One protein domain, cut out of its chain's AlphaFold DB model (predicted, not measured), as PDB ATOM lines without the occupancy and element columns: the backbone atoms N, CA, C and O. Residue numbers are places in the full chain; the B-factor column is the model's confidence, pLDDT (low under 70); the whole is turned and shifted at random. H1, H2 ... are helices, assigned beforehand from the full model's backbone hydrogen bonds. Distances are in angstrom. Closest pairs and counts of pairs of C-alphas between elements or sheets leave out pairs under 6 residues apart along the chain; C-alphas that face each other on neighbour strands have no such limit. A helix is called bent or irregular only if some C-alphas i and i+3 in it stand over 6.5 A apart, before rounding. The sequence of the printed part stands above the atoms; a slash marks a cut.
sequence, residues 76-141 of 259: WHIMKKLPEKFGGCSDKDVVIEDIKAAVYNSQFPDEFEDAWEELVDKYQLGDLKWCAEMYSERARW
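AT A GLANCE: This is residues 76 to 141 of the 259 residues of a protein of Phtheirospermum japonicum (UniProt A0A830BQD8). Four helices stand side by side as a loosely packed, four-cornered bundle, each running opposite to the one before it. H2 and H3, the two long ones, make a close, nearly antiparallel hairpin; H1 folds back beside H2, and the short H4 stands at the corner opposite H2, near H1 and H3 but touching no helix. The printed part has 66 residues with four named helices, H1, H2, H3 and H4 along the chain, and no named strand; the class is all helix. The whole is compact and rounded, with a radius of gyration of the C-alphas of 11.1 A and spans of 31 by 24 by 20 A.

HOW THE PARTS SIT: Begin with the longest helix, H3, residues 109 to 123. It touches H2, residues 92 to 105, and the closest C-alphas, of Ala 102 and Ala 115, are 5.6 A apart. These two form a helical hairpin, at a shallow tilt of 11 degrees, opposite ways. On from H2, look for H1, residues 76 to 85, which touches it with the closest C-alphas, of Leu 82 and Ile 96, 6.5 A apart. H1 and H2 are a helical hairpin too, at a shallow tilt of 26 degrees, opposite ways. H4, residues 129 to 136, is close to H1 but not clearly touching: the closest C-alphas, of Lys 85 and Trp 130, are 7.8 A apart. H1 and H4 run opposite ways at a shallow tilt of 31 degrees. H3 and H4 are apart, but only just, at 8.4 A; H1 and H3 are apart, as are H2 and H4. Every O i to N i+4 pair is within hydrogen-bond range in H2, H3 and H4, and 4 of 6 are in H1.

IN THESE COORDINATES: Find C-alpha 109 at (187.470, 203.954, 199.375); from there H3 runs 20.8 A to C-alpha 123. H2 measures 19.5 A from C-alpha 92 to C-alpha 105. Find C-alpha 76 at (167.943, 203.981, 197.190), where H1 begins; it spans 14.4 A and is irregular, but only just, with C-alphas 80 and 83 6.8 A apart. H4 spans 10.6 A and ends at C-alpha 136, at (182.843, 205.881, 186.932).

THE WHOLE: Look at Gly 88 and Phe 108 for the two C-alphas farthest apart, 31.0 A. The first and last printed C-alphas, of Trp 76 and Trp 141, are 9.6 A apart. The printed part has no cut. The links from H2 to H3 and from H3 to H4 are tight, the link from H1 to H2 is short, and there is no long link. The mean pLDDT of the printed part is 91.5, and no printed residue is under 70.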
ATOM      1  N   TRP A  76     169.151 204.796 197.292       87.19
ATOM      2  CA  TRP A  76     167.943 203.981 197.190       87.19
ATOM      3  C   TRP A  76     167.465 203.773 195.752       87.19
ATOM      4  O   TRP A  76     167.109 202.656 195.386       87.19
ATOM      5  N   HIS A  77     167.466 204.827 194.928       87.19
ATOM      6  CA  HIS A  77     167.065 204.707 193.524       87.19
ATOM      7  C   HIS A  77     168.028 203.803 192.751       87.19
ATOM      8  O   HIS A  77     167.583 203.033 191.905       87.19
ATOM      9  N   ILE A  78     169.321 203.855 193.078       91.25
ATOM     10  CA  ILE A  78     170.341 202.966 192.509       91.25
ATOM     11  C   ILE A  78     170.054 201.516 192.903       91.25
ATOM     12  O   ILE A  78     169.905 200.655 192.041       91.25
ATOM     13  N   MET A  79     169.870 201.261 194.199       90.94
ATOM     14  CA  MET A  79     169.599 199.923 194.733       90.94
ATOM     15  C   MET A  79     168.302 199.329 194.183       90.94
ATOM     16  O   MET A  79     168.235 198.141 193.887       90.94
ATOM     17  N   LYS A  80     167.276 200.162 193.981       88.38
ATOM     18  CA  LYS A  80     166.001 199.751 193.384       88.38
ATOM     19  C   LYS A  80     166.134 199.335 191.914       88.38
ATOM     20  O   LYS A  80     165.324 198.537 191.452       88.38
ATOM     21  N   LYS A  81     167.123 199.859 191.182       90.62
ATOM     22  CA  LYS A  81     167.384 199.478 189.784       90.62
ATOM     23  C   LYS A  81     168.146 198.157 189.665       90.62
ATOM     24  O   LYS A  81     168.033 197.517 188.626       90.62
ATOM     25  N   LEU A  82     168.867 197.712 190.701       91.31
ATOM     26  CA  LEU A  82     169.660 196.475 190.645       91.31
ATOM     27  C   LEU A  82     168.848 195.256 190.159       91.31
ATOM     28  O   LEU A  82     169.290 194.600 189.216       91.31
ATOM     29  N   PRO A  83     167.629 194.972 190.669       90.69
ATOM     30  CA  PRO A  83     166.856 193.829 190.189       90.69
ATOM     31  C   PRO A  83     166.455 193.910 188.714       90.69
ATOM     32  O   PRO A  83     166.260 192.875 188.085       90.69
ATOM     33  N   GLU A  84     166.286 195.110 188.165       90.94
ATOM     34  CA  GLU A  84     166.017 195.300 186.739       90.94
ATOM     35  C   GLU A  84     167.288 195.042 185.923       90.94
ATOM     36  O   GLU A  84     167.256 194.291 184.950       90.94
ATOM     37  N   LYS A  85     168.424 195.611 186.350       89.56
ATOM     38  CA  LYS A  85     169.705 195.524 185.631       89.56
ATOM     39  C   LYS A  85     170.298 194.120 185.605       89.56
ATOM     40  O   LYS A  85     170.868 193.738 184.592       89.56
ATOM     41  N   PHE A  86     170.083 193.343 186.661       88.00
ATOM     42  CA  PHE A  86     170.530 191.951 186.767       88.00
ATOM     43  C   PHE A  86     169.409 190.938 186.499       88.00
ATOM     44  O   PHE A  86     169.541 189.760 186.812       88.00
ATOM     45  N   GLY A  87     168.282 191.372 185.920       83.25
ATOM     46  CA  GLY A  87     167.121 190.515 185.665       83.25
ATOM     47  C   GLY A  87     167.399 189.295 184.776       83.25
ATOM     48  O   GLY A  87     166.671 188.313 184.880       83.25
ATOM     49  N   GLY A  88     168.433 189.354 183.930       80.25
ATOM     50  CA  GLY A  88     168.839 188.266 183.033       80.25
ATOM     51  C   GLY A  88     169.916 187.324 183.586       80.25
ATOM     52  O   GLY A  88     170.288 186.384 182.890       80.25
ATOM     53  N   CYS A  89     170.435 187.560 184.793       82.06
ATOM     54  CA  CYS A  89     171.468 186.720 185.405       82.06
ATOM     55  C   CYS A  89     170.842 185.519 186.130       82.06
ATOM     56  O   CYS A  89     169.860 185.685 186.855       82.06
ATOM     57  N   SER A  90     171.435 184.327 185.994       78.56
ATOM     58  CA  SER A  90     171.008 183.108 186.707       78.56
ATOM     59  C   SER A  90     171.061 183.273 188.227       78.56
ATOM     60  O   SER A  90     170.131 182.879 188.923       78.56
ATOM     61  N   ASP A  91     172.108 183.933 188.723       85.50
ATOM     62  CA  ASP A  91     172.404 184.090 190.154       85.50
ATOM     63  C   ASP A  91     172.112 185.508 190.655       85.50
ATOM     64  O   ASP A  91     172.794 186.043 191.530       85.50
ATOM     65  N   LYS A  92     171.089 186.141 190.074       87.75
ATOM     66  CA  LYS A  92     170.707 187.535 190.316       87.75
ATOM     67  C   LYS A  92     170.693 187.928 191.794       87.75
ATOM     68  O   LYS A  92     171.227 188.977 192.139       87.75
ATOM     69  N   ASP A  93     170.062 187.132 192.653       90.81
ATOM     70  CA  ASP A  93     169.923 187.489 194.068       90.81
ATOM     71  C   ASP A  93     171.283 187.505 194.775       90.81
ATOM     72  O   ASP A  93     171.550 188.416 195.554       90.81
ATOM     73  N   VAL A  94     172.177 186.574 194.429       93.25
ATOM     74  CA  VAL A  94     173.543 186.521 194.970       93.25
ATOM     75  C   VAL A  94     174.342 187.740 194.514       93.25
ATOM     76  O   VAL A  94     174.915 188.434 195.344       93.25
ATOM     77  N   VAL A  95     174.308 188.063 193.215       91.94
ATOM     78  CA  VAL A  95     174.997 189.243 192.658       91.94
ATOM     79  C   VAL A  95     174.527 190.529 193.340       91.94
ATOM     80  O   VAL A  95     175.327 191.399 193.677       91.94
ATOM     81  N   ILE A  96     173.216 190.669 193.548       93.12
ATOM     82  CA  ILE A  96     172.634 191.860 194.173       93.12
ATOM     83  C   ILE A  96     173.054 191.978 195.637       93.12
ATOM     84  O   ILE A  96     173.357 193.089 196.079       93.12
ATOM     85  N   GLU A  97     173.046 190.881 196.393       95.00
ATOM     86  CA  GLU A  97     173.491 190.893 197.788       95.00
ATOM     87  C   GLU A  97     174.990 191.181 197.900       95.00
ATOM     88  O   GLU A  97     175.377 192.002 198.730       95.00
ATOM     89  N   ASP A  98     175.812 190.632 197.009       95.25
ATOM     90  CA  ASP A  98     177.248 190.900 196.962       95.25
ATOM     91  C   ASP A  98     177.547 192.377 196.617       95.25
ATOM     92  O   ASP A  98     178.344 193.029 197.293       95.25
ATOM     93  N   ILE A  99     176.834 192.971 195.647       94.75
ATOM     94  CA  ILE A  99     176.937 194.413 195.342       94.75
ATOM     95  C   ILE A  99     176.513 195.259 196.546       94.75
ATOM     96  O   ILE A  99     177.154 196.262 196.869       94.75
ATOM     97  N   LYS A 100     175.418 194.892 197.221       94.75
ATOM     98  CA  LYS A 100     174.986 195.594 198.438       94.75
ATOM     99  C   LYS A 100     176.047 195.486 199.525       94.75
ATOM    100  O   LYS A 100     176.317 196.495 200.170       94.75
ATOM    101  N   ALA A 101     176.644 194.314 199.718       95.69
ATOM    102  CA  ALA A 101     177.702 194.107 200.693       95.69
ATOM    103  C   ALA A 101     178.900 195.017 200.397       95.69
ATOM    104  O   ALA A 101     179.287 195.780 201.279       95.69
ATOM    105  N   ALA A 102     179.397 195.049 199.156       96.44
ATOM    106  CA  ALA A 102     180.474 195.959 198.754       96.44
ATOM    107  C   ALA A 102     180.115 197.436 199.008       96.44
ATOM    108  O   ALA A 102     180.915 198.212 199.512       96.44
ATOM    109  N   VAL A 103     178.880 197.856 198.730       95.00
ATOM    110  CA  VAL A 103     178.491 199.267 198.900       95.00
ATOM    111  C   VAL A 103     178.253 199.658 200.366       95.00
ATOM    112  O   VAL A 103     178.568 200.785 200.756       95.00
ATOM    113  N   TYR A 104     177.642 198.787 201.173       92.00
ATOM    114  CA  TYR A 104     177.251 199.107 202.551       92.00
ATOM    115  C   TYR A 104     178.317 198.764 203.590       92.00
ATOM    116  O   TYR A 104     178.356 199.428 204.630       92.00
ATOM    117  N   ASN A 105     179.148 197.753 203.334       94.31
ATOM    118  CA  ASN A 105     180.130 197.283 204.306       94.31
ATOM    119  C   ASN A 105     181.468 198.010 204.173       94.31
ATOM    120  O   ASN A 105     182.123 198.193 205.198       94.31
ATOM    121  N   SER A 106     181.837 198.492 202.979       94.81
ATOM    122  CA  SER A 106     183.070 199.260 202.794       94.81
ATOM    123  C   SER A 106     183.020 200.573 203.574       94.81
ATOM    124  O   SER A 106     182.174 201.451 203.361       94.81
ATOM    125  N   GLN A 107     183.949 200.709 204.511       91.75
ATOM    126  CA  GLN A 107     184.148 201.900 205.314       91.75
ATOM    127  C   GLN A 107     185.068 202.896 204.618       91.75
ATOM    128  O   GLN A 107     184.836 204.106 204.753       91.75
ATOM    129  N   PHE A 108     186.037 202.413 203.847       94.44
ATOM    130  CA  PHE A 108     187.012 203.234 203.135       94.44
ATOM    131  C   PHE A 108     186.900 203.075 201.610       94.44
ATOM    132  O   PHE A 108     186.343 202.084 201.139       94.44
ATOM    133  N   PRO A 109     187.373 204.067 200.829       96.25
ATOM    134  CA  PRO A 109     187.470 203.954 199.375       96.25
ATOM    135  C   PRO A 109     188.198 202.689 198.916       96.25
ATOM    136  O   PRO A 109     187.640 201.964 198.105       96.25
ATOM    137  N   ASP A 110     189.362 202.386 199.494       97.06
ATOM    138  CA  ASP A 110     190.194 201.247 199.079       97.06
ATOM    139  C   ASP A 110     189.459 199.907 199.262       97.06
ATOM    140  O   ASP A 110     189.383 199.117 198.332       97.06
ATOM    141  N   GLU A 111     188.767 199.714 200.394       97.31
ATOM    142  CA  GLU A 111     187.924 198.528 200.628       97.31
ATOM    143  C   GLU A 111     186.780 198.393 199.613       97.31
ATOM    144  O   GLU A 111     186.292 197.293 199.365       97.31
ATOM    145  N   PHE A 112     186.269 199.510 199.086       97.62
ATOM    146  CA  PHE A 112     185.266 199.467 198.024       97.62
ATOM    147  C   PHE A 112     185.903 199.124 196.679       97.62
ATOM    148  O   PHE A 112     185.290 198.381 195.920       97.62
ATOM    149  N   GLU A 113     187.083 199.663 196.369       97.88
ATOM    150  CA  GLU A 113     187.786 199.346 195.123       97.88
ATOM    151  C   GLU A 113     188.125 197.855 195.053       97.88
ATOM    152  O   GLU A 113     187.749 197.220 194.071       97.88
ATOM    153  N   ASP A 114     188.702 197.295 196.121       97.56
ATOM    154  CA  ASP A 114     189.039 195.868 196.214       97.56
ATOM    155  C   ASP A 114     187.781 194.999 196.047       97.56
ATOM    156  O   ASP A 114     187.716 194.116 195.191       97.56
ATOM    157  N   ALA A 115     186.721 195.297 196.812       96.94
ATOM    158  CA  ALA A 115     185.467 194.555 196.722       96.94
ATOM    159  C   ALA A 115     184.810 194.693 195.339       96.94
ATOM    160  O   ALA A 115     184.209 193.746 194.838       96.94
ATOM    161  N   TRP A 116     184.884 195.864 194.705       96.69
ATOM    162  CA  TRP A 116     184.304 196.075 193.382       96.69
ATOM    163  C   TRP A 116     185.078 195.331 192.291       96.69
ATOM    164  O   TRP A 116     184.448 194.768 191.395       96.69
ATOM    165  N   GLU A 117     186.410 195.293 192.368       96.00
ATOM    166  CA  GLU A 117     187.269 194.524 191.460       96.00
ATOM    167  C   GLU A 117     186.940 193.026 191.525       96.00
ATOM    168  O   GLU A 117     186.653 192.415 190.492       96.00
ATOM    169  N   GLU A 118     186.820 192.461 192.731       95.75
ATOM    170  CA  GLU A 118     186.399 191.066 192.917       95.75
ATOM    171  C   GLU A 118     185.035 190.774 192.268       95.75
ATOM    172  O   GLU A 118     184.836 189.722 191.653       95.75
ATOM    173  N   LEU A 119     184.079 191.705 192.372       93.75
ATOM    174  CA  LEU A 119     182.765 191.557 191.742       93.75
ATOM    175  C   LEU A 119     182.839 191.629 190.217       93.75
ATOM    176  O   LEU A 119     182.111 190.895 189.541       93.75
ATOM    177  N   VAL A 120     183.688 192.505 189.672       91.94
ATOM    178  CA  VAL A 120     183.918 192.619 188.227       91.94
ATOM    179  C   VAL A 120     184.440 191.301 187.671       91.94
ATOM    180  O   VAL A 120     183.878 190.824 186.685       91.94
ATOM    181  N   ASP A 121     185.413 190.684 188.334       91.81
ATOM    182  CA  ASP A 121     185.993 189.410 187.906       91.81
ATOM    183  C   ASP A 121     185.013 188.245 188.067       91.81
ATOM    184  O   ASP A 121     184.819 187.440 187.151       91.81
ATOM    185  N   LYS A 122     184.338 188.172 189.218       91.75
ATOM    186  CA  LYS A 122     183.414 187.080 189.553       91.75
ATOM    187  C   LYS A 122     182.173 187.058 188.661       91.75
ATOM    188  O   LYS A 122     181.689 185.981 188.316       91.75
ATOM    189  N   TYR A 123     181.641 188.229 188.311       89.38
ATOM    190  CA  TYR A 123     180.350 188.365 187.628       89.38
ATOM    191  C   TYR A 123     180.426 189.021 186.251       89.38
ATOM    192  O   TYR A 123     179.382 189.291 185.657       89.38
ATOM    193  N   GLN A 124     181.633 189.285 185.741       84.50
ATOM    194  CA  GLN A 124     181.860 189.959 184.456       84.50
ATOM    195  C   GLN A 124     181.141 191.317 184.383       84.50
ATOM    196  O   GLN A 124     180.601 191.718 183.350       84.50
ATOM    197  N   LEU A 125     181.119 192.063 185.499       82.25
ATOM    198  CA  LEU A 125     180.404 193.346 185.569       82.25
ATOM    199  C   LEU A 125     181.003 194.406 184.636       82.25
ATOM    200  O   LEU A 125     180.304 195.355 184.283       82.25
ATOM    201  N   GLY A 126     182.268 194.251 184.236       75.56
ATOM    202  CA  GLY A 126     182.958 195.164 183.322       75.56
ATOM    203  C   GLY A 126     182.297 195.266 181.944       75.56
ATOM    204  O   GLY A 126     182.285 196.346 181.354       75.56
ATOM    205  N   ASP A 127     181.662 194.190 181.474       79.12
ATOM    206  CA  ASP A 127     180.962 194.162 180.181       79.12
ATOM    207  C   ASP A 127     179.580 194.833 180.250       79.12
ATOM    208  O   ASP A 127     178.972 195.198 179.237       79.12
ATOM    209  N   LEU A 128     179.066 195.041 181.466       87.06
ATOM    210  CA  LEU A 128     177.787 195.688 181.691       87.06
ATOM    211  C   LEU A 128     177.976 197.204 181.697       87.06
ATOM    212  O   LEU A 128     178.370 197.801 182.699       87.06
ATOM    213  N   LYS A 129     177.581 197.846 180.591       91.25
ATOM    214  CA  LYS A 129     177.619 199.311 180.417       91.25
ATOM    215  C   LYS A 129     177.121 200.079 181.647       91.25
ATOM    216  O   LYS A 129     177.742 201.049 182.063       91.25
ATOM    217  N   TRP A 130     176.014 199.633 182.245       91.50
ATOM    218  CA  TRP A 130     175.461 200.277 183.435       91.50
ATOM    219  C   TRP A 130     176.409 200.195 184.641       91.50
ATOM    220  O   TRP A 130     176.606 201.200 185.312       91.50
ATOM    221  N   CYS A 131     177.037 199.045 184.903       91.75
ATOM    222  CA  CYS A 131     177.996 198.891 186.000       91.75
ATOM    223  C   CYS A 131     179.242 199.759 185.791       91.75
ATOM    224  O   CYS A 131     179.692 200.406 186.735       91.75
ATOM    225  N   ALA A 132     179.747 199.839 184.557       92.06
ATOM    226  CA  ALA A 132     180.855 200.727 184.210       92.06
ATOM    227  C   ALA A 132     180.505 202.208 184.467       92.06
ATOM    228  O   ALA A 132     181.285 202.937 185.084       92.06
ATOM    229  N   GLU A 133     179.302 202.647 184.077       92.75
ATOM    230  CA  GLU A 133     178.798 203.993 184.385       92.75
ATOM    231  C   GLU A 133     178.693 204.224 185.903       92.75
ATOM    232  O   GLU A 133     179.173 205.242 186.408       92.75
ATOM    233  N   MET A 134     178.131 203.269 186.653       94.00
ATOM    234  CA  MET A 134     178.030 203.352 188.115       94.00
ATOM    235  C   MET A 134     179.397 203.489 188.784       94.00
ATOM    236  O   MET A 134     179.556 204.321 189.679       94.00
ATOM    237  N   TYR A 135     180.375 202.699 188.345       95.25
ATOM    238  CA  TYR A 135     181.738 202.733 188.863       95.25
ATOM    239  C   TYR A 135     182.442 204.060 188.544       95.25
ATOM    240  O   TYR A 135     183.078 204.657 189.417       95.25
ATOM    241  N   SER A 136     182.269 204.585 187.326       95.00
ATOM    242  CA  SER A 136     182.843 205.881 186.932       95.00
ATOM    243  C   SER A 136     182.343 207.044 187.801       95.00
ATOM    244  O   SER A 136     183.071 208.001 188.047       95.00
ATOM    245  N   GLU A 137     181.128 206.928 188.340       95.19
ATOM    246  CA  GLU A 137     180.481 207.945 189.174       95.19
ATOM    247  C   GLU A 137     180.411 207.545 190.656       95.19
ATOM    248  O   GLU A 137     179.661 208.152 191.424       95.19
ATOM    249  N   ARG A 138     181.190 206.544 191.095       95.50
ATOM    250  CA  ARG A 138     181.170 205.990 192.466       95.50
ATOM    251  C   ARG A 138     181.248 207.034 193.574       95.50
ATOM    252  O   ARG A 138     180.485 206.972 194.540       95.50
ATOM    253  N   ALA A 139     182.045 208.080 193.370       94.25
ATOM    254  CA  ALA A 139     182.178 209.191 194.306       94.25
ATOM    255  C   ALA A 139     180.885 210.010 194.518       94.25
ATOM    256  O   ALA A 139     180.828 210.822 195.436       94.25
ATOM    257  N   ARG A 140     179.831 209.826 193.706       93.06
ATOM    258  CA  ARG A 140     178.526 210.496 193.879       93.06
ATOM    259  C   ARG A 140     177.514 209.691 194.680       93.06
ATOM    260  O   ARG A 140     176.489 210.257 195.065       93.06
ATOM    261  N   TRP A 141     177.738 208.398 194.904       93.00
ATOM    262  CA  TRP A 141     176.695 207.530 195.461       93.00
ATOM    263  C   TRP A 141     177.173 206.492 196.470       93.00
ATOM    264  O   TRP A 141     176.380 206.103 197.329       93.00
TER     265      TRP A 141